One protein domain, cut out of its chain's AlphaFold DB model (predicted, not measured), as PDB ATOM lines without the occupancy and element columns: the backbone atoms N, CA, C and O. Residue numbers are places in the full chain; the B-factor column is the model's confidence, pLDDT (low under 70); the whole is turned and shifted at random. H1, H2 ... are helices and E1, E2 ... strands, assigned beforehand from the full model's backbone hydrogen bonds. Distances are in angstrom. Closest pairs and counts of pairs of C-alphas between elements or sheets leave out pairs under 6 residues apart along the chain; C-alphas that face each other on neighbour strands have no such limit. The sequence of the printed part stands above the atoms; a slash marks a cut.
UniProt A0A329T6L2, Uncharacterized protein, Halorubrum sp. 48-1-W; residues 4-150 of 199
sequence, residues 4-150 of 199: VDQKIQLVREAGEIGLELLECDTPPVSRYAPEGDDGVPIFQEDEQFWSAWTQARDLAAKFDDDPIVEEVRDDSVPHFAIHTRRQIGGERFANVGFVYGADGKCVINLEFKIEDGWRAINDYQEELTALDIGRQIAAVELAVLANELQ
ATOM      1  N   VAL A   4      17.319 -27.958  12.578       89.44
ATOM      2  CA  VAL A   4      16.869 -27.035  11.533       89.44
ATOM      3  C   VAL A   4      17.217 -25.595  11.891       89.44
ATOM      4  O   VAL A   4      17.771 -24.883  11.057       89.44
ATOM      5  N   ASP A   5      16.967 -25.176  13.134       87.44
ATOM      6  CA  ASP A   5      17.338 -23.834  13.597       87.44
ATOM      7  C   ASP A   5      18.851 -23.610  13.491       87.44
ATOM      8  O   ASP A   5      19.288 -22.549  13.046       87.44
ATOM      9  N   GLN A   6      19.650 -24.625  13.841       90.81
ATOM     10  CA  GLN A   6      21.108 -24.580  13.700       90.81
ATOM     11  C   GLN A   6      21.524 -24.431  12.236       90.81
ATOM     12  O   GLN A   6      22.348 -23.571  11.925       90.81
ATOM     13  N   LYS A   7      20.938 -25.220  11.325       93.06
ATOM     14  CA  LYS A   7      21.205 -25.125   9.880       93.06
ATOM     15  C   LYS A   7      20.901 -23.723   9.357       93.06
ATOM     16  O   LYS A   7      21.743 -23.123   8.700       93.06
ATOM     17  N   ILE A   8      19.732 -23.176   9.687       92.75
ATOM     18  CA  ILE A   8      19.330 -21.825   9.274       92.75
ATOM     19  C   ILE A   8      20.275 -20.760   9.841       92.75
ATOM     20  O   ILE A   8      20.676 -19.853   9.113       92.75
ATOM     21  N   GLN A   9      20.670 -20.870  11.111       92.31
ATOM     22  CA  GLN A   9      21.621 -19.939  11.716       92.31
ATOM     23  C   GLN A   9      22.982 -19.969  11.006       92.31
ATOM     24  O   GLN A   9      23.505 -18.910  10.670       92.31
ATOM     25  N   LEU A  10      23.528 -21.156  10.725       94.56
ATOM     26  CA  LEU A  10      24.804 -21.284  10.015       94.56
ATOM     27  C   LEU A  10      24.741 -20.740   8.587       94.56
ATOM     28  O   LEU A  10      25.703 -20.137   8.120       94.56
ATOM     29  N   VAL A  11      23.617 -20.937   7.892       95.19
ATOM     30  CA  VAL A  11      23.405 -20.381   6.547       95.19
ATOM     31  C   VAL A  11      23.473 -18.852   6.579       95.19
ATOM     32  O   VAL A  11      24.110 -18.249   5.720       95.19
ATOM     33  N   ARG A  12      22.889 -18.223   7.601       94.50
ATOM     34  CA  ARG A  12      22.935 -16.763   7.788       94.50
ATOM     35  C   ARG A  12      24.325 -16.265   8.117       94.50
ATOM     36  O   ARG A  12      24.781 -15.332   7.474       94.50
ATOM     37  N   GLU A  13      24.985 -16.912   9.069       95.94
ATOM     38  CA  GLU A  13      26.348 -16.579   9.484       95.94
ATOM     39  C   GLU A  13      27.312 -16.649   8.288       95.94
ATOM     40  O   GLU A  13      28.067 -15.713   8.040       95.94
ATOM     41  N   ALA A  14      27.216 -17.703   7.468       96.19
ATOM     42  CA  ALA A  14      27.987 -17.818   6.231       96.19
ATOM     43  C   ALA A  14      27.652 -16.705   5.222       96.19
ATOM     44  O   ALA A  14      28.546 -16.173   4.567       96.19
ATOM     45  N   GLY A  15      26.372 -16.345   5.099       96.38
ATOM     46  CA  GLY A  15      25.916 -15.239   4.261       96.38
ATOM     47  C   GLY A  15      26.469 -13.883   4.691       96.38
ATOM     48  O   GLY A  15      26.938 -13.124   3.848       96.38
ATOM     49  N   GLU A  16      26.442 -13.593   5.991       97.00
ATOM     50  CA  GLU A  16      26.999 -12.374   6.583       97.00
ATOM     51  C   GLU A  16      28.506 -12.284   6.330       97.00
ATOM     52  O   GLU A  16      28.978 -11.271   5.818       97.00
ATOM     53  N   ILE A  17      29.246 -13.370   6.569       97.31
ATOM     54  CA  ILE A  17      30.682 -13.424   6.266       97.31
ATOM     55  C   ILE A  17      30.930 -13.239   4.767       97.31
ATOM     56  O   ILE A  17      31.822 -12.491   4.387       97.31
ATOM     57  N   GLY A  18      30.126 -13.863   3.901       96.75
ATOM     58  CA  GLY A  18      30.221 -13.672   2.455       96.75
ATOM     59  C   GLY A  18      30.023 -12.216   2.021       96.75
ATOM     60  O   GLY A  18      30.732 -11.745   1.136       96.75
ATOM     61  N   LEU A  19      29.099 -11.491   2.659       97.44
ATOM     62  CA  LEU A  19      28.894 -10.060   2.417       97.44
ATOM     63  C   LEU A  19      30.076  -9.219   2.916       97.44
ATOM     64  O   LEU A  19      30.510  -8.321   2.203       97.44
ATOM     65  N   GLU A  20      30.632  -9.522   4.092       97.56
ATOM     66  CA  GLU A  20      31.827  -8.830   4.601       97.56
ATOM     67  C   GLU A  20      33.060  -9.096   3.715       97.56
ATOM     68  O   GLU A  20      33.851  -8.190   3.450       97.56
ATOM     69  N   LEU A  21      33.212 -10.322   3.200       96.69
ATOM     70  CA  LEU A  21      34.267 -10.677   2.245       96.69
ATOM     71  C   LEU A  21      34.102  -9.941   0.913       96.69
ATOM     72  O   LEU A  21      35.097  -9.530   0.325       96.69
ATOM     73  N   LEU A  22      32.863  -9.723   0.457       96.38
ATOM     74  CA  LEU A  22      32.578  -8.960  -0.759       96.38
ATOM     75  C   LEU A  22      33.066  -7.505  -0.665       96.38
ATOM     76  O   LEU A  22      33.410  -6.909  -1.683       96.38
ATOM     77  N   GLU A  23      33.124  -6.944   0.543       96.00
ATOM     78  CA  GLU A  23      33.573  -5.571   0.805       96.00
ATOM     79  C   GLU A  23      35.087  -5.445   1.054       96.00
ATOM     80  O   GLU A  23      35.588  -4.330   1.220       96.00
ATOM     81  N   CYS A  24      35.833  -6.555   1.087       95.00
ATOM     82  CA  CYS A  24      37.280  -6.515   1.292       95.00
ATOM     83  C   CYS A  24      38.001  -5.900   0.085       95.00
ATOM     84  O   CYS A  24      37.717  -6.246  -1.059       95.00
ATOM     85  N   ASP A  25      38.965  -5.015   0.348       94.38
ATOM     86  CA  ASP A  25      39.860  -4.474  -0.679       94.38
ATOM     87  C   ASP A  25      41.012  -5.451  -0.939       94.38
ATOM     88  O   ASP A  25      41.657  -5.916   0.004       94.38
ATOM     89  N   THR A  26      41.256  -5.777  -2.207       93.88
ATOM     90  CA  THR A  26      42.142  -6.874  -2.625       93.88
ATOM     91  C   THR A  26      43.164  -6.390  -3.664       93.88
ATOM     92  O   THR A  26      43.083  -6.727  -4.847       93.88
ATOM     93  N   PRO A  27      44.131  -5.541  -3.263       94.25
ATOM     94  CA  PRO A  27      45.126  -5.005  -4.184       94.25
ATOM     95  C   PRO A  27      46.059  -6.093  -4.754       94.25
ATOM     96  O   PRO A  27      46.537  -6.953  -4.013       94.25
ATOM     97  N   PRO A  28      46.425  -6.034  -6.046       92.69
ATOM     98  CA  PRO A  28      47.450  -6.921  -6.589       92.69
ATOM     99  C   PRO A  28      48.784  -6.742  -5.856       92.69
ATOM    100  O   PRO A  28      49.109  -5.654  -5.373       92.69
ATOM    101  N   VAL A  29      49.594  -7.801  -5.843       90.38
ATOM    102  CA  VAL A  29      50.956  -7.753  -5.306       90.38
ATOM    103  C   VAL A  29      51.774  -6.731  -6.095       90.38
ATOM    104  O   VAL A  29      51.791  -6.697  -7.322       90.38
ATOM    105  N   SER A  30      52.478  -5.873  -5.373       83.69
ATOM    106  CA  SER A  30      53.179  -4.704  -5.897       83.69
ATOM    107  C   SER A  30      54.590  -4.997  -6.417       83.69
ATOM    108  O   SER A  30      55.199  -4.141  -7.067       83.69
ATOM    109  N   ARG A  31      55.146  -6.181  -6.126       78.25
ATOM    110  CA  ARG A  31      56.529  -6.554  -6.463       78.25
ATOM    111  C   ARG A  31      56.624  -7.947  -7.066       78.25
ATOM    112  O   ARG A  31      56.115  -8.914  -6.509       78.25
ATOM    113  N   TYR A  32      57.398  -8.042  -8.142       79.69
ATOM    114  CA  TYR A  32      57.703  -9.288  -8.837       79.69
ATOM    115  C   TYR A  32      59.219  -9.439  -8.998       79.69
ATOM    116  O   TYR A  32      59.925  -8.473  -9.304       79.69
ATOM    117  N   ALA A  33      59.733 -10.649  -8.780       72.50
ATOM    118  CA  ALA A  33      61.104 -11.013  -9.105       72.50
ATOM    119  C   ALA A  33      61.250 -11.138 -10.633       72.50
ATOM    120  O   ALA A  33      60.350 -11.681 -11.275       72.50
ATOM    121  N   PRO A  34      62.359 -10.673 -11.234       63.38
ATOM    122  CA  PRO A  34      62.563 -10.713 -12.679       63.38
ATOM    123  C   PRO A  34      62.919 -12.134 -13.151       63.38
ATOM    124  O   PRO A  34      64.073 -12.437 -13.446       63.38
ATOM    125  N   GLU A  35      61.925 -13.015 -13.214       59.25
ATOM    126  CA  GLU A  35      62.013 -14.357 -13.794       59.25
ATOM    127  C   GLU A  35      60.848 -14.554 -14.787       59.25
ATOM    128  O   GLU A  35      59.701 -14.691 -14.379       59.25
ATOM    129  N   GLY A  36      61.125 -14.556 -16.101       57.06
ATOM    130  CA  GLY A  36      60.100 -14.712 -17.155       57.06
ATOM    131  C   GLY A  36      59.373 -13.417 -17.556       57.06
ATOM    132  O   GLY A  36      59.747 -12.339 -17.101       57.06
ATOM    133  N   ASP A  37      58.372 -13.527 -18.443       53.25
ATOM    134  CA  ASP A  37      57.629 -12.373 -18.996       53.25
ATOM    135  C   ASP A  37      56.767 -11.644 -17.938       53.25
ATOM    136  O   ASP A  37      56.604 -10.430 -18.049       53.25
ATOM    137  N   ASP A  38      56.315 -12.339 -16.879       56.19
ATOM    138  CA  ASP A  38      55.448 -11.780 -15.817       56.19
ATOM    139  C   ASP A  38      56.081 -11.763 -14.403       56.19
ATOM    140  O   ASP A  38      55.546 -11.136 -13.489       56.19
ATOM    141  N   GLY A  39      57.247 -12.391 -14.203       64.62
ATOM    142  CA  GLY A  39      57.926 -12.446 -12.901       64.62
ATOM    143  C   GLY A  39      57.235 -13.321 -11.839       64.62
ATOM    144  O   GLY A  39      56.084 -13.721 -11.972       64.62
ATOM    145  N   VAL A  40      57.940 -13.630 -10.744       76.31
ATOM    146  CA  VAL A  40      57.372 -14.366  -9.591       76.31
ATOM    147  C   VAL A  40      56.953 -13.361  -8.509       76.31
ATOM    148  O   VAL A  40      57.797 -12.549  -8.121       76.31
ATOM    149  N   PRO A  41      55.708 -13.376  -7.992       79.81
ATOM    150  CA  PRO A  41      55.272 -12.413  -6.980       79.81
ATOM    151  C   PRO A  41      56.074 -12.553  -5.681       79.81
ATOM    152  O   PRO A  41      56.324 -13.658  -5.193       79.81
ATOM    153  N   ILE A  42      56.464 -11.418  -5.099       84.00
ATOM    154  CA  ILE A  42      57.200 -11.349  -3.831       84.00
ATOM    155  C   ILE A  42      56.222 -10.960  -2.721       84.00
ATOM    156  O   ILE A  42      56.121  -9.795  -2.342       84.00
ATOM    157  N   PHE A  43      55.507 -11.946  -2.181       85.12
ATOM    158  CA  PHE A  43      54.538 -11.708  -1.108       85.12
ATOM    159  C   PHE A  43      55.194 -11.182   0.172       85.12
ATOM    160  O   PHE A  43      54.637 -10.317   0.832       85.12
ATOM    161  N   GLN A  44      56.376 -11.682   0.554       83.31
ATOM    162  CA  GLN A  44      56.970 -11.467   1.887       83.31
ATOM    163  C   GLN A  44      57.209  -9.993   2.241       83.31
ATOM    164  O   GLN A  44      57.277  -9.654   3.419       83.31
ATOM    165  N   GLU A  45      57.353  -9.136   1.234       83.12
ATOM    166  CA  GLU A  45      57.646  -7.712   1.401       83.12
ATOM    167  C   GLU A  45      56.432  -6.815   1.120       83.12
ATOM    168  O   GLU A  45      56.554  -5.590   1.183       83.12
ATOM    169  N   ASP A  46      55.279  -7.401   0.787       88.75
ATOM    170  CA  ASP A  46      54.090  -6.660   0.384       88.75
ATOM    171  C   ASP A  46      53.132  -6.426   1.558       88.75
ATOM    172  O   ASP A  46      52.264  -7.240   1.881       88.75
ATOM    173  N   GLU A  47      53.302  -5.282   2.220       92.56
ATOM    174  CA  GLU A  47      52.469  -4.887   3.361       92.56
ATOM    175  C   GLU A  47      50.984  -4.718   2.990       92.56
ATOM    176  O   GLU A  47      50.120  -4.991   3.826       92.56
ATOM    177  N   GLN A  48      50.669  -4.296   1.757       92.62
ATOM    178  CA  GLN A  48      49.282  -4.093   1.318       92.62
ATOM    179  C   GLN A  48      48.575  -5.433   1.149       92.62
ATOM    180  O   GLN A  48      47.487  -5.627   1.694       92.62
ATOM    181  N   PHE A  49      49.237  -6.378   0.479       93.94
ATOM    182  CA  PHE A  49      48.747  -7.739   0.330       93.94
ATOM    183  C   PHE A  49      48.509  -8.396   1.692       93.94
ATOM    184  O   PHE A  49      47.411  -8.885   1.949       93.94
ATOM    185  N   TRP A  50      49.496  -8.375   2.597       95.12
ATOM    186  CA  TRP A  50      49.356  -9.032   3.901       95.12
ATOM    187  C   TRP A  50      48.290  -8.396   4.783       95.12
ATOM    188  O   TRP A  50      47.617  -9.120   5.519       95.12
ATOM    189  N   SER A  51      48.114  -7.075   4.713       95.50
ATOM    190  CA  SER A  51      47.028  -6.396   5.419       95.50
ATOM    191  C   SER A  51      45.663  -6.871   4.912       95.50
ATOM    192  O   SER A  51      44.830  -7.284   5.718       95.50
ATOM    193  N   ALA A  52      45.458  -6.869   3.590       96.19
ATOM    194  CA  ALA A  52      44.215  -7.312   2.957       96.19
ATOM    195  C   ALA A  52      43.929  -8.801   3.216       96.19
ATOM    196  O   ALA A  52      42.847  -9.167   3.678       96.19
ATOM    197  N   TRP A  53      44.930  -9.661   3.008       96.81
ATOM    198  CA  TRP A  53      44.832 -11.095   3.270       96.81
ATOM    199  C   TRP A  53      44.494 -11.386   4.732       96.81
ATOM    200  O   TRP A  53      43.606 -12.187   5.006       96.81
ATOM    201  N   THR A  54      45.171 -10.734   5.682       96.69
ATOM    202  CA  THR A  54      44.925 -10.961   7.115       96.69
ATOM    203  C   THR A  54      43.498 -10.586   7.490       96.69
ATOM    204  O   THR A  54      42.846 -11.348   8.198       96.69
ATOM    205  N   GLN A  55      42.988  -9.464   6.972       96.69
ATOM    206  CA  GLN A  55      41.602  -9.060   7.186       96.69
ATOM    207  C   GLN A  55      40.625 -10.117   6.657       96.69
ATOM    208  O   GLN A  55      39.807 -10.615   7.426       96.69
ATOM    209  N   ALA A  56      40.726 -10.495   5.380       96.38
ATOM    210  CA  ALA A  56      39.814 -11.466   4.774       96.38
ATOM    211  C   ALA A  56      39.909 -12.852   5.438       96.38
ATOM    212  O   ALA A  56      38.890 -13.483   5.730       96.38
ATOM    213  N   ARG A  57      41.127 -13.303   5.760       97.12
ATOM    214  CA  ARG A  57      41.375 -14.540   6.506       97.12
ATOM    215  C   ARG A  57      40.696 -14.512   7.869       97.12
ATOM    216  O   ARG A  57      40.016 -15.469   8.220       97.12
ATOM    217  N   ASP A  58      40.879 -13.441   8.636       96.44
ATOM    218  CA  ASP A  58      40.316 -13.337   9.983       96.44
ATOM    219  C   ASP A  58      38.788 -13.266   9.953       96.44
ATOM    220  O   ASP A  58      38.143 -13.782  10.862       96.44
ATOM    221  N   LEU A  59      38.199 -12.683   8.904       96.44
ATOM    222  CA  LEU A  59      36.755 -12.721   8.672       96.44
ATOM    223  C   LEU A  59      36.258 -14.142   8.409       96.44
ATOM    224  O   LEU A  59      35.368 -14.608   9.118       96.44
ATOM    225  N   ALA A  60      36.853 -14.845   7.442       96.12
ATOM    226  CA  ALA A  60      36.470 -16.217   7.117       96.12
ATOM    227  C   ALA A  60      36.678 -17.163   8.312       96.12
ATOM    228  O   ALA A  60      35.811 -17.982   8.609       96.12
ATOM    229  N   ALA A  61      37.777 -16.998   9.053       96.31
ATOM    230  CA  ALA A  61      38.103 -17.791  10.235       96.31
ATOM    231  C   ALA A  61      37.080 -17.660  11.375       96.31
ATOM    232  O   ALA A  61      37.020 -18.548  12.213       96.31
ATOM    233  N   LYS A  62      36.241 -16.613  11.419       95.50
ATOM    234  CA  LYS A  62      35.142 -16.541  12.403       95.50
ATOM    235  C   LYS A  62      34.129 -17.674  12.233       95.50
ATOM    236  O   LYS A  62      33.426 -17.987  13.189       95.50
ATOM    237  N   PHE A  63      34.032 -18.252  11.034       95.38
ATOM    238  CA  PHE A  63      33.044 -19.278  10.726       95.38
ATOM    239  C   PHE A  63      33.393 -20.657  11.293       95.38
ATOM    240  O   PHE A  63      32.495 -21.489  11.397       95.38
ATOM    241  N   ASP A  64      34.654 -20.940  11.626       91.94
ATOM    242  CA  ASP A  64      35.135 -22.276  12.003       91.94
ATOM    243  C   ASP A  64      36.186 -22.196  13.114       91.94
ATOM    244  O   ASP A  64      36.969 -21.254  13.187       91.94
ATOM    245  N   ASP A  65      36.210 -23.212  13.968       79.44
ATOM    246  CA  ASP A  65      37.168 -23.327  15.064       79.44
ATOM    247  C   ASP A  65      38.552 -23.808  14.576       79.44
ATOM    248  O   ASP A  65      39.549 -23.594  15.269       79.44
ATOM    249  N   ASP A  66      38.630 -24.453  13.401       89.75
ATOM    250  CA  ASP A  66      39.871 -25.003  12.822       89.75
ATOM    251  C   ASP A  66      39.997 -24.715  11.306       89.75
ATOM    252  O   ASP A  66      39.890 -25.628  10.477       89.75
ATOM    253  N   PRO A  67      40.201 -23.441  10.910       94.19
ATOM    254  CA  PRO A  67      40.318 -23.051   9.508       94.19
ATOM    255  C   PRO A  67      41.606 -23.590   8.869       94.19
ATOM    256  O   PRO A  67      42.696 -23.514   9.439       94.19
ATOM    257  N   ILE A  68      41.499 -24.054   7.626       96.25
ATOM    258  CA  ILE A  68      42.638 -24.506   6.824       96.25
ATOM    259  C   ILE A  68      43.134 -23.329   5.988       96.25
ATOM    260  O   ILE A  68      42.353 -22.722   5.262       96.25
ATOM    261  N   VAL A  69      44.429 -23.020   6.081       96.38
ATOM    262  CA  VAL A  69      45.084 -21.968   5.293       96.38
ATOM    263  C   VAL A  69      46.150 -22.589   4.405       96.38
ATOM    264  O   VAL A  69      47.002 -23.336   4.888       96.38
ATOM    265  N   GLU A  70      46.124 -22.245   3.123       95.31
ATOM    266  CA  GLU A  70      47.015 -22.798   2.107       95.31
ATOM    267  C   GLU A  70      47.650 -21.681   1.274       95.31
ATOM    268  O   GLU A  70      47.051 -20.633   1.029       95.31
ATOM    269  N   GLU A  71      48.889 -21.918   0.848       93.06
ATOM    270  CA  GLU A  71      49.595 -21.108  -0.140       93.06
ATOM    271  C   GLU A  71      49.844 -21.988  -1.365       93.06
ATOM    272  O   GLU A  71      50.486 -23.037  -1.259       93.06
ATOM    273  N   VAL A  72      49.359 -21.550  -2.522       88.31
ATOM    274  CA  VAL A  72      49.442 -22.286  -3.783       88.31
ATOM    275  C   VAL A  72      50.302 -21.485  -4.755       88.31
ATOM    276  O   VAL A  72      50.043 -20.311  -5.020       88.31
ATOM    277  N   ARG A  73      51.378 -22.103  -5.256       82.31
ATOM    278  CA  ARG A  73      52.391 -21.449  -6.114       82.31
ATOM    279  C   ARG A  73      52.595 -22.124  -7.471       82.31
ATOM    280  O   ARG A  73      53.400 -21.639  -8.258       82.31
ATOM    281  N   ASP A  74      51.944 -23.253  -7.715       71.62
ATOM    282  CA  ASP A  74      52.061 -24.062  -8.932       71.62
ATOM    283  C   ASP A  74      51.012 -23.722 -10.004       71.62
ATOM    284  O   ASP A  74      51.146 -24.166 -11.147       71.62
ATOM    285  N   ASP A  75      50.028 -22.888  -9.668       62.41
ATOM    286  CA  ASP A  75      49.028 -22.369 -10.599       62.41
ATOM    287  C   ASP A  75      49.524 -21.175 -11.430       62.41
ATOM    288  O   ASP A  75      50.490 -20.492 -11.086       62.41
ATOM    289  N   SER A  76      48.813 -20.881 -12.530       75.31
ATOM    290  CA  SER A  76      49.098 -19.727 -13.402       75.31
ATOM    291  C   SER A  76      49.083 -18.382 -12.668       75.31
ATOM    292  O   SER A  76      49.687 -17.429 -13.151       75.31
ATOM    293  N   VAL A  77      48.411 -18.302 -11.514       85.88
ATOM    294  CA  VAL A  77      48.450 -17.159 -10.595       85.88
ATOM    295  C   VAL A  77      48.653 -17.692  -9.169       85.88
ATOM    296  O   VAL A  77      47.747 -18.340  -8.636       85.88
ATOM    297  N   PRO A  78      49.812 -17.433  -8.533       90.88
ATOM    298  CA  PRO A  78      50.037 -17.789  -7.135       90.88
ATOM    299  C   PRO A  78      49.014 -17.121  -6.217       90.88
ATOM    300  O   PRO A  78      48.683 -15.948  -6.414       90.88
ATOM    301  N   HIS A  79      48.525 -17.841  -5.213       93.25
ATOM    302  CA  HIS A  79      47.437 -17.367  -4.364       93.25
ATOM    303  C   HIS A  79      47.497 -17.930  -2.943       93.25
ATOM    304  O   HIS A  79      48.170 -18.922  -2.659       93.25
ATOM    305  N   PHE A  80      46.746 -17.286  -2.055       95.94
ATOM    306  CA  PHE A  80      46.457 -17.776  -0.713       95.94
ATOM    307  C   PHE A  80      44.984 -18.149  -0.612       95.94
ATOM    308  O   PHE A  80      44.126 -17.462  -1.165       95.94
ATOM    309  N   ALA A  81      44.689 -19.234   0.093       96.56
ATOM    310  CA  ALA A  81      43.332 -19.711   0.296       96.56
ATOM    311  C   ALA A  81      43.068 -19.992   1.773       96.56
ATOM    312  O   ALA A  81      43.945 -20.450   2.508       96.56
ATOM    313  N   ILE A  82      41.851 -19.687   2.216       97.62
ATOM    314  CA  ILE A  82      41.316 -20.126   3.499       97.62
ATOM    315  C   ILE A  82      40.049 -20.925   3.242       97.62
ATOM    316  O   ILE A  82      39.181 -20.508   2.475       97.62
ATOM    317  N   HIS A  83      39.943 -22.071   3.904       95.81
ATOM    318  CA  HIS A  83      38.786 -22.944   3.860       95.81
ATOM    319  C   HIS A  83      38.306 -23.217   5.276       95.81
ATOM    320  O   HIS A  83      39.056 -23.693   6.127       95.81
ATOM    321  N   THR A  84      37.033 -22.941   5.508       96.94
ATOM    322  CA  THR A  84      36.358 -23.171   6.782       96.94
ATOM    323  C   THR A  84      35.188 -24.120   6.571       96.94
ATOM    324  O   THR A  84      34.627 -24.208   5.472       96.94
ATOM    325  N   ARG A  85      34.830 -24.878   7.603       94.81
ATOM    326  CA  ARG A  85      33.756 -25.867   7.546       94.81
ATOM    327  C   ARG A  85      32.989 -25.915   8.857       94.81
ATOM    328  O   ARG A  85      33.560 -25.954   9.936       94.81
ATOM    329  N   ARG A  86      31.672 -26.041   8.766       95.19
ATOM    330  CA  ARG A  86      30.814 -26.303   9.920       95.19
ATOM    331  C   ARG A  86      30.054 -27.600   9.749       95.19
ATOM    332  O   ARG A  86      29.626 -27.962   8.649       95.19
ATOM    333  N   GLN A  87      29.932 -28.311  10.862       92.25
ATOM    334  CA  GLN A  87      29.249 -29.592  10.947       92.25
ATOM    335  C   GLN A  87      27.988 -29.475  11.793       92.25
ATOM    336  O   GLN A  87      27.949 -28.719  12.763       92.25
ATOM    337  N   ILE A  88      26.985 -30.270  11.446       89.56
ATOM    338  CA  ILE A  88      25.774 -30.491  12.231       89.56
ATOM    339  C   ILE A  88      25.564 -32.002  12.311       89.56
ATOM    340  O   ILE A  88      25.719 -32.701  11.314       89.56
ATOM    341  N   GLY A  89      25.300 -32.529  13.509       85.12
ATOM    342  CA  GLY A  89      25.141 -33.977  13.707       85.12
ATOM    343  C   GLY A  89      26.391 -34.809  13.374       85.12
ATOM    344  O   GLY A  89      26.284 -36.006  13.141       85.12
ATOM    345  N   GLY A  90      27.579 -34.190  13.332       85.00
ATOM    346  CA  GLY A  90      28.827 -34.835  12.896       85.00
ATOM    347  C   GLY A  90      29.010 -34.905  11.375       85.00
ATOM    348  O   GLY A  90      30.022 -35.422  10.905       85.00
ATOM    349  N   GLU A  91      28.071 -34.361  10.596       89.06
ATOM    350  CA  GLU A  91      28.165 -34.271   9.142       89.06
ATOM    351  C   GLU A  91      28.476 -32.846   8.689       89.06
ATOM    352  O   GLU A  91      28.016 -31.863   9.268       89.06
ATOM    353  N   ARG A  92      29.270 -32.720   7.622       91.19
ATOM    354  CA  ARG A  92      29.625 -31.425   7.031       91.19
ATOM    355  C   ARG A  92      28.384 -30.782   6.414       91.19
ATOM    356  O   ARG A  92      27.776 -31.364   5.518       91.19
ATOM    357  N   PHE A  93      28.063 -29.571   6.858       94.50
ATOM    358  CA  PHE A  93      26.872 -28.848   6.424       94.50
ATOM    359  C   PHE A  93      27.193 -27.592   5.615       94.50
ATOM    360  O   PHE A  93      26.586 -27.393   4.570       94.50
ATOM    361  N   ALA A  94      28.135 -26.760   6.059       95.88
ATOM    362  CA  ALA A  94      28.410 -25.476   5.417       95.88
ATOM    363  C   ALA A  94      29.911 -25.204   5.300       95.88
ATOM    364  O   ALA A  94      30.668 -25.609   6.183       95.88
ATOM    365  N   ASN A  95      30.323 -24.496   4.248       95.38
ATOM    366  CA  ASN A  95      31.692 -24.025   4.050       95.38
ATOM    367  C   ASN A  95      31.696 -22.552   3.696       95.38
ATOM    368  O   ASN A  95      30.855 -22.103   2.918       95.38
ATOM    369  N   VAL A  96      32.703 -21.853   4.206       97.00
ATOM    370  CA  VAL A  96      33.086 -20.529   3.729       97.00
ATOM    371  C   VAL A  96      34.551 -20.589   3.319       97.00
ATOM    372  O   VAL A  96      35.401 -21.091   4.056       97.00
ATOM    373  N   GLY A  97      34.852 -20.107   2.125       95.94
ATOM    374  CA  GLY A  97      36.193 -20.054   1.588       95.94
ATOM    375  C   GLY A  97      36.466 -18.725   0.913       95.94
ATOM    376  O   GLY A  97      35.566 -18.091   0.362       95.94
ATOM    377  N   PHE A  98      37.727 -18.323   0.959       97.25
ATOM    378  CA  PHE A  98      38.216 -17.136   0.282       97.25
ATOM    379  C   PHE A  98      39.566 -17.451  -0.343       97.25
ATOM    380  O   PHE A  98      40.471 -17.932   0.342       97.25
ATOM    381  N   VAL A  99      39.684 -17.201  -1.641       96.25
ATOM    382  CA  VAL A  99      40.926 -17.358  -2.401       96.25
ATOM    383  C   VAL A  99      41.361 -15.980  -2.862       96.25
ATOM    384  O   VAL A  99      40.537 -15.241  -3.389       96.25
ATOM    385  N   TYR A 100      42.634 -15.643  -2.677       95.94
ATOM    386  CA  TYR A 100      43.208 -14.348  -3.016       95.94
ATOM    387  C   TYR A 100      44.483 -14.510  -3.842       95.94
ATOM    388  O   TYR A 100      45.522 -14.942  -3.333       95.94
ATOM    389  N   GLY A 101      44.378 -14.181  -5.127       93.69
ATOM    390  CA  GLY A 101      45.466 -14.238  -6.092       93.69
ATOM    391  C   GLY A 101      46.424 -13.057  -6.005       93.69
ATOM    392  O   GLY A 101      46.057 -11.943  -5.631       93.69
ATOM    393  N   ALA A 102      47.668 -13.291  -6.422       92.50
ATOM    394  CA  ALA A 102      48.685 -12.251  -6.553       92.50
ATOM    395  C   ALA A 102      48.290 -11.129  -7.531       92.50
ATOM    396  O   ALA A 102      48.846 -10.038  -7.469       92.50
ATOM    397  N   ASP A 103      47.348 -11.393  -8.437       91.69
ATOM    398  CA  ASP A 103      46.802 -10.443  -9.406       91.69
ATOM    399  C   ASP A 103      45.683  -9.554  -8.835       91.69
ATOM    400  O   ASP A 103      45.124  -8.734  -9.565       91.69
ATOM    401  N   GLY A 104      45.358  -9.688  -7.546       93.12
ATOM    402  CA  GLY A 104      44.290  -8.925  -6.900       93.12
ATOM    403  C   GLY A 104      42.913  -9.582  -7.011       93.12
ATOM    404  O   GLY A 104      41.954  -9.109  -6.400       93.12
ATOM    405  N   LYS A 105      42.786 -10.669  -7.784       94.12
ATOM    406  CA  LYS A 105      41.505 -11.344  -7.975       94.12
ATOM    407  C   LYS A 105      41.203 -12.270  -6.817       94.12
ATOM    408  O   LYS A 105      42.067 -13.007  -6.335       94.12
ATOM    409  N   CYS A 106      39.934 -12.278  -6.434       94.81
ATOM    410  CA  CYS A 106      39.453 -13.077  -5.326       94.81
ATOM    411  C   CYS A 106      38.266 -13.930  -5.719       94.81
ATOM    412  O   CYS A 106      37.440 -13.500  -6.516       94.81
ATOM    413  N   VAL A 107      38.169 -15.111  -5.118       96.06
ATOM    414  CA  VAL A 107      37.014 -16.001  -5.239       96.06
ATOM    415  C   VAL A 107      36.410 -16.189  -3.856       96.06
ATOM    416  O   VAL A 107      37.119 -16.537  -2.909       96.06
ATOM    417  N   ILE A 108      35.101 -15.972  -3.748       97.25
ATOM    418  CA  ILE A 108      34.325 -16.267  -2.540       97.25
ATOM    419  C   ILE A 108      33.609 -17.594  -2.772       97.25
ATOM    420  O   ILE A 108      32.863 -17.740  -3.741       97.25
ATOM    421  N   ASN A 109      33.820 -18.550  -1.867       95.88
ATOM    422  CA  ASN A 109      33.151 -19.845  -1.886       95.88
ATOM    423  C   ASN A 109      32.224 -19.984  -0.666       95.88
ATOM    424  O   ASN A 109      32.705 -20.080   0.458       95.88
ATOM    425  N   LEU A 110      30.909 -20.020  -0.878       96.75
ATOM    426  CA  LEU A 110      29.916 -20.402   0.126       96.75
ATOM    427  C   LEU A 110      29.228 -21.691  -0.325       96.75
ATOM    428  O   LEU A 110      28.525 -21.698  -1.332       96.75
ATOM    429  N   GLU A 111      29.368 -22.772   0.428       95.81
ATOM    430  CA  GLU A 111      28.810 -24.080   0.071       95.81
ATOM    431  C   GLU A 111      27.914 -24.616   1.178       95.81
ATOM    432  O   GLU A 111      28.282 -24.584   2.347       95.81
ATOM    433  N   PHE A 112      26.766 -25.180   0.810       95.88
ATOM    434  CA  PHE A 112      25.784 -25.722   1.741       95.88
ATOM    435  C   PHE A 112      25.308 -27.099   1.295       95.88
ATOM    436  O   PHE A 112      24.937 -27.310   0.136       95.88
ATOM    437  N   LYS A 113      25.280 -28.041   2.231       93.81
ATOM    438  CA  LYS A 113      24.742 -29.379   2.037       93.81
ATOM    439  C   LYS A 113      23.227 -29.342   2.226       93.81
ATOM    440  O   LYS A 113      22.733 -29.103   3.323       93.81
ATOM    441  N   ILE A 114      22.499 -29.617   1.152       89.00
ATOM    442  CA  ILE A 114      21.053 -29.859   1.153       89.00
ATOM    443  C   ILE A 114      20.770 -31.307   0.715       89.00
ATOM    444  O   ILE A 114      21.695 -32.028   0.325       89.00
ATOM    445  N   GLU A 115      19.509 -31.743   0.778       82.88
ATOM    446  CA  GLU A 115      19.100 -33.120   0.445       82.88
ATOM    447  C   GLU A 115      19.592 -33.551  -0.954       82.88
ATOM    448  O   GLU A 115      20.248 -34.583  -1.099       82.88
ATOM    449  N   ASP A 116      19.410 -32.686  -1.959       78.94
ATOM    450  CA  ASP A 116      19.795 -32.929  -3.360       78.94
ATOM    451  C   ASP A 116      21.307 -32.814  -3.650       78.94
ATOM    452  O   ASP A 116      21.739 -32.980  -4.794       78.94
ATOM    453  N   GLY A 117      22.144 -32.510  -2.650       89.25
ATOM    454  CA  GLY A 117      23.589 -32.352  -2.828       89.25
ATOM    455  C   GLY A 117      24.145 -31.044  -2.276       89.25
ATOM    456  O   GLY A 117      23.620 -30.473  -1.327       89.25
ATOM    457  N   TRP A 118      25.265 -30.595  -2.838       91.50
ATOM    458  CA  TRP A 118      25.883 -29.324  -2.466       91.50
ATOM    459  C   TRP A 118      25.337 -28.197  -3.338       91.50
ATOM    460  O   TRP A 118      25.333 -28.304  -4.564       91.50
ATOM    461  N   ARG A 119      24.899 -27.108  -2.707       90.81
ATOM    462  CA  ARG A 119      24.685 -25.822  -3.377       90.81
ATOM    463  C   ARG A 119      25.850 -24.906  -3.062       90.81
ATOM    464  O   ARG A 119      26.209 -24.785  -1.898       90.81
ATOM    465  N   ALA A 120      26.403 -24.274  -4.088       89.31
ATOM    466  CA  ALA A 120      27.574 -23.425  -3.968       89.31
ATOM    467  C   ALA A 120      27.312 -22.041  -4.567       89.31
ATOM    468  O   ALA A 120      26.671 -21.919  -5.613       89.31
ATOM    469  N   ILE A 121      27.854 -21.025  -3.911       87.06
ATOM    470  CA  ILE A 121      28.257 -19.756  -4.503       87.06
ATOM    471  C   ILE A 121      29.766 -19.871  -4.630       87.06
ATOM    472  O   ILE A 121      30.436 -20.000  -3.617       87.06
ATOM    473  N   ASN A 122      30.288 -19.909  -5.844       91.25
ATOM    474  CA  ASN A 122      31.720 -20.014  -6.074       91.25
ATOM    475  C   ASN A 122      32.036 -19.186  -7.305       91.25
ATOM    476  O   ASN A 122      31.847 -19.657  -8.427       91.25
ATOM    477  N   ASP A 123      32.392 -17.933  -7.071       94.56
ATOM    478  CA  ASP A 123      32.610 -16.982  -8.145       94.56
ATOM    479  C   ASP A 123      33.589 -15.890  -7.721       94.56
ATOM    480  O   ASP A 123      33.894 -15.721  -6.529       94.56
ATOM    481  N   TYR A 124      34.086 -15.152  -8.707       94.56
ATOM    482  CA  TYR A 124      34.955 -14.021  -8.463       94.56
ATOM    483  C   TYR A 124      34.216 -12.927  -7.693       94.56
ATOM    484  O   TYR A 124      33.065 -12.603  -7.979       94.56
ATOM    485  N   GLN A 125      34.904 -12.305  -6.735       94.44
ATOM    486  CA  GLN A 125      34.371 -11.202  -5.935       94.44
ATOM    487  C   GLN A 125      33.821 -10.070  -6.823       94.44
ATOM    488  O   GLN A 125      32.781  -9.502  -6.509       94.44
ATOM    489  N   GLU A 126      34.478  -9.777  -7.950       93.00
ATOM    490  CA  GLU A 126      34.051  -8.744  -8.908       93.00
ATOM    491  C   GLU A 126      32.786  -9.110  -9.708       93.00
ATOM    492  O   GLU A 126      32.114  -8.224 -10.237       93.00
ATOM    493  N   GLU A 127      32.449 -10.400  -9.784       94.69
ATOM    494  CA  GLU A 127      31.271 -10.923 -10.489       94.69
ATOM    495  C   GLU A 127      30.075 -11.136  -9.548       94.69
ATOM    496  O   GLU A 127      28.939 -11.298 -10.001       94.69
ATOM    497  N   LEU A 128      30.301 -11.079  -8.232       94.50
ATOM    498  CA  LEU A 128      29.271 -11.246  -7.214       94.50
ATOM    499  C   LEU A 128      28.659  -9.914  -6.787       94.50
ATOM    500  O   LEU A 128      29.328  -8.896  -6.617       94.50
ATOM    501  N   THR A 129      27.357  -9.938  -6.514       95.56
ATOM    502  CA  THR A 129      26.673  -8.841  -5.826       95.56
ATOM    503  C   THR A 129      26.113  -9.294  -4.482       95.56
ATOM    504  O   THR A 129      25.786 -10.466  -4.279       95.56
ATOM    505  N   ALA A 130      25.890  -8.340  -3.573       95.75
ATOM    506  CA  ALA A 130      25.196  -8.603  -2.311       95.75
ATOM    507  C   ALA A 130      23.805  -9.234  -2.527       95.75
ATOM    508  O   ALA A 130      23.334 -10.028  -1.711       95.75
ATOM    509  N   LEU A 131      23.148  -8.911  -3.648       94.44
ATOM    510  CA  LEU A 131      21.863  -9.498  -4.015       94.44
ATOM    511  C   LEU A 131      21.995 -10.971  -4.420       94.44
ATOM    512  O   LEU A 131      21.099 -11.753  -4.106       94.44
ATOM    513  N   ASP A 132      23.078 -11.356  -5.097       93.44
ATOM    514  CA  ASP A 132      23.315 -12.748  -5.493       93.44
ATOM    515  C   ASP A 132      23.581 -13.621  -4.269       93.44
ATOM    516  O   ASP A 132      22.936 -14.662  -4.117       93.44
ATOM    517  N   ILE A 133      24.414 -13.138  -3.339       94.56
ATOM    518  CA  ILE A 133      24.627 -13.786  -2.038       94.56
ATOM    519  C   ILE A 133      23.288 -13.909  -1.298       94.56
ATOM    520  O   ILE A 133      22.853 -15.017  -0.991       94.56
ATOM    521  N   GLY A 134      22.565 -12.801  -1.099       93.88
ATOM    522  CA  GLY A 134      21.292 -12.806  -0.373       93.88
ATOM    523  C   GLY A 134      20.230 -13.738  -0.973       93.88
ATOM    524  O   GLY A 134      19.525 -14.434  -0.240       93.88
ATOM    525  N   ARG A 135      20.127 -13.815  -2.308       93.06
ATOM    526  CA  ARG A 135      19.204 -14.735  -2.998       93.06
ATOM    527  C   ARG A 135      19.548 -16.196  -2.754       93.06
ATOM    528  O   ARG A 135      18.638 -17.004  -2.582       93.06
ATOM    529  N   GLN A 136      20.830 -16.540  -2.761       91.25
ATOM    530  CA  GLN A 136      21.268 -17.916  -2.549       91.25
ATOM    531  C   GLN A 136      21.114 -18.335  -1.089       91.25
ATOM    532  O   GLN A 136      20.590 -19.416  -0.840       91.25
ATOM    533  N   ILE A 137      21.448 -17.462  -0.134       94.56
ATOM    534  CA  ILE A 137      21.170 -17.686   1.294       94.56
ATOM    535  C   ILE A 137      19.677 -17.955   1.506       94.56
ATOM    536  O   ILE A 137      19.308 -18.982   2.072       94.56
ATOM    537  N   ALA A 138      18.803 -17.113   0.944       93.06
ATOM    538  CA  ALA A 138      17.360 -17.329   0.992       93.06
ATOM    539  C   ALA A 138      16.929 -18.667   0.361       93.06
ATOM    540  O   ALA A 138      16.090 -19.377   0.914       93.06
ATOM    541  N   ALA A 139      17.502 -19.032  -0.789       92.94
ATOM    542  CA  ALA A 139      17.202 -20.294  -1.458       92.94
ATOM    543  C   ALA A 139      17.629 -21.514  -0.626       92.94
ATOM    544  O   ALA A 139      16.900 -22.506  -0.586       92.94
ATOM    545  N   VAL A 140      18.777 -21.445   0.051       94.50
ATOM    546  CA  VAL A 140      19.271 -22.509   0.933       94.50
ATOM    547  C   VAL A 140      18.409 -22.615   2.190       94.50
ATOM    548  O   VAL A 140      18.000 -23.720   2.536       94.50
ATOM    549  N   GLU A 141      18.053 -21.496   2.830       93.94
ATOM    550  CA  GLU A 141      17.136 -21.499   3.978       93.94
ATOM    551  C   GLU A 141      15.789 -22.150   3.629       93.94
ATOM    552  O   GLU A 141      15.287 -23.007   4.359       93.94
ATOM    553  N   LEU A 142      15.219 -21.782   2.478       93.62
ATOM    554  CA  LEU A 142      13.981 -22.376   1.982       93.62
ATOM    555  C   LEU A 142      14.136 -23.868   1.676       93.62
ATOM    556  O   LEU A 142      13.214 -24.625   1.963       93.62
ATOM    557  N   ALA A 143      15.271 -24.302   1.120       93.12
ATOM    558  CA  ALA A 143      15.533 -25.714   0.844       93.12
ATOM    559  C   ALA A 143      15.633 -26.543   2.134       93.12
ATOM    560  O   ALA A 143      15.021 -27.606   2.219       93.12
ATOM    561  N   VAL A 144      16.333 -26.029   3.153       91.88
ATOM    562  CA  VAL A 144      16.421 -26.654   4.483       91.88
ATOM    563  C   VAL A 144      15.026 -26.828   5.087       91.88
ATOM    564  O   VAL A 144      14.677 -27.916   5.530       91.88
ATOM    565  N   LEU A 145      14.194 -25.784   5.056       92.69
ATOM    566  CA  LEU A 145      12.831 -25.854   5.591       92.69
ATOM    567  C   LEU A 145      11.896 -26.732   4.745       92.69
ATOM    568  O   LEU A 145      10.996 -27.374   5.283       92.69
ATOM    569  N   ALA A 146      12.055 -26.741   3.421       92.44
ATOM    570  CA  ALA A 146      11.228 -27.543   2.520       92.44
ATOM    571  C   ALA A 146      11.421 -29.048   2.739       92.44
ATOM    572  O   ALA A 146      10.432 -29.780   2.660       92.44
ATOM    573  N   ASN A 147      12.648 -29.473   3.054       89.56
ATOM    574  CA  ASN A 147      12.984 -30.861   3.376       89.56
ATOM    575  C   ASN A 147      12.118 -31.403   4.526       89.56
ATOM    576  O   ASN A 147      11.501 -32.460   4.416       89.56
ATOM    577  N   GLU A 148      12.004 -30.620   5.598       89.62
ATOM    578  CA  GLU A 148      11.296 -31.027   6.815       89.62
ATOM    579  C   GLU A 148       9.779 -30.868   6.693       89.62
ATOM    580  O   GLU A 148       8.992 -31.700   7.145       89.62
ATOM    581  N   LEU A 149       9.334 -29.772   6.077       91.62
ATOM    582  CA  LEU A 149       7.916 -29.417   6.059       91.62
ATOM    583  C   LEU A 149       7.138 -30.136   4.956       91.62
ATOM    584  O   LEU A 149       5.919 -30.311   5.090       91.62
ATOM    585  N   GLN A 150       7.823 -30.515   3.869       89.81
ATOM    586  CA  GLN A 150       7.265 -31.177   2.683       89.81
ATOM    587  C   GLN A 150       6.035 -30.452   2.099       89.81
ATOM    588  O   GLN A 150       5.148 -31.048   1.487       89.81
TER     589      GLN A 150
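Overview. This is residues 4 to 150 of the 199 residues of an uncharacterized protein of Halorubrum sp. 48-1-W (UniProt A0A329T6L2). A twisted sheet of five strands has three helices over one face, running along its strands, while its other face bears no named helix. H1 and H3 are side by side, and H2 is beside one end of H1; the long link, residues 23 to 46, reaches one end of the longest axis and H3 the other. The printed part has 147 residues, ordered H1 H2 E1 E2 E3 E4 E5 H3, and is of mixed class in two layers, helices on one face of a sheet. The antiparallel sheet E1 E2 E3 E4 E5 is a meander, each strand the neighbour of the one before. The whole is compact, with a radius of gyration of the C-alphas of 16.9 A and spans of 61 by 29 by 23 A.

Along the chain. The strands are E1, residues 68 to 72; E2, 79 to 88, 30.3 A; E3, 91 to 101, 30.5 A, which bends by 53 degrees at residue 94; E4, 106 to 114; and E5, 117 to 124. H1 is residues 4 to 22, 26.9 A, from C-alpha 4 at (16.869, -27.035, 11.533). H2 is residues 47 to 61, and H3 is 130 to 149, 28.3 A, ending at C-alpha 149 (7.916, -29.417, 6.059).

Arrangement. Within hydrogen-bond range are N 70 and O 81 of E1 and E2, 2.9 A; N 84 and O 96 of E2 and E3, 2.9 A; N 97 and O 109 of E3 and E4, 2.7 A; and N 121 and O 110 of E5 and E4, 2.7 A. H1 is over E3 and E4 at a height over the sheet of 9.2 A. On the same face, H2 is over E2 and E3, and H3 over E4 and E5, each at 9.5 A. H1 and H3 touch, closest at the C-alphas of Ile 8 and Glu 141, 5.7 A, opposite ways at a shallow tilt of 9 degrees. H1, with residues 17 to 21 alone, touches H2 in a helical hairpin, closest at the C-alphas of Leu 21 and Ala 56, 6.1 A. H2 and H3 are apart. Each O i to N i+4 pair is within hydrogen-bond range in H1 and H2; in H3, 15 of 16.

Size, cuts and confidence. The C-alphas farthest apart, of Pro 34 and Gln 150, are 60.9 A apart. The printed part has no cut, and H1 to H2 is the long link. Residues 34 to 39 and 75 are under pLDDT 70.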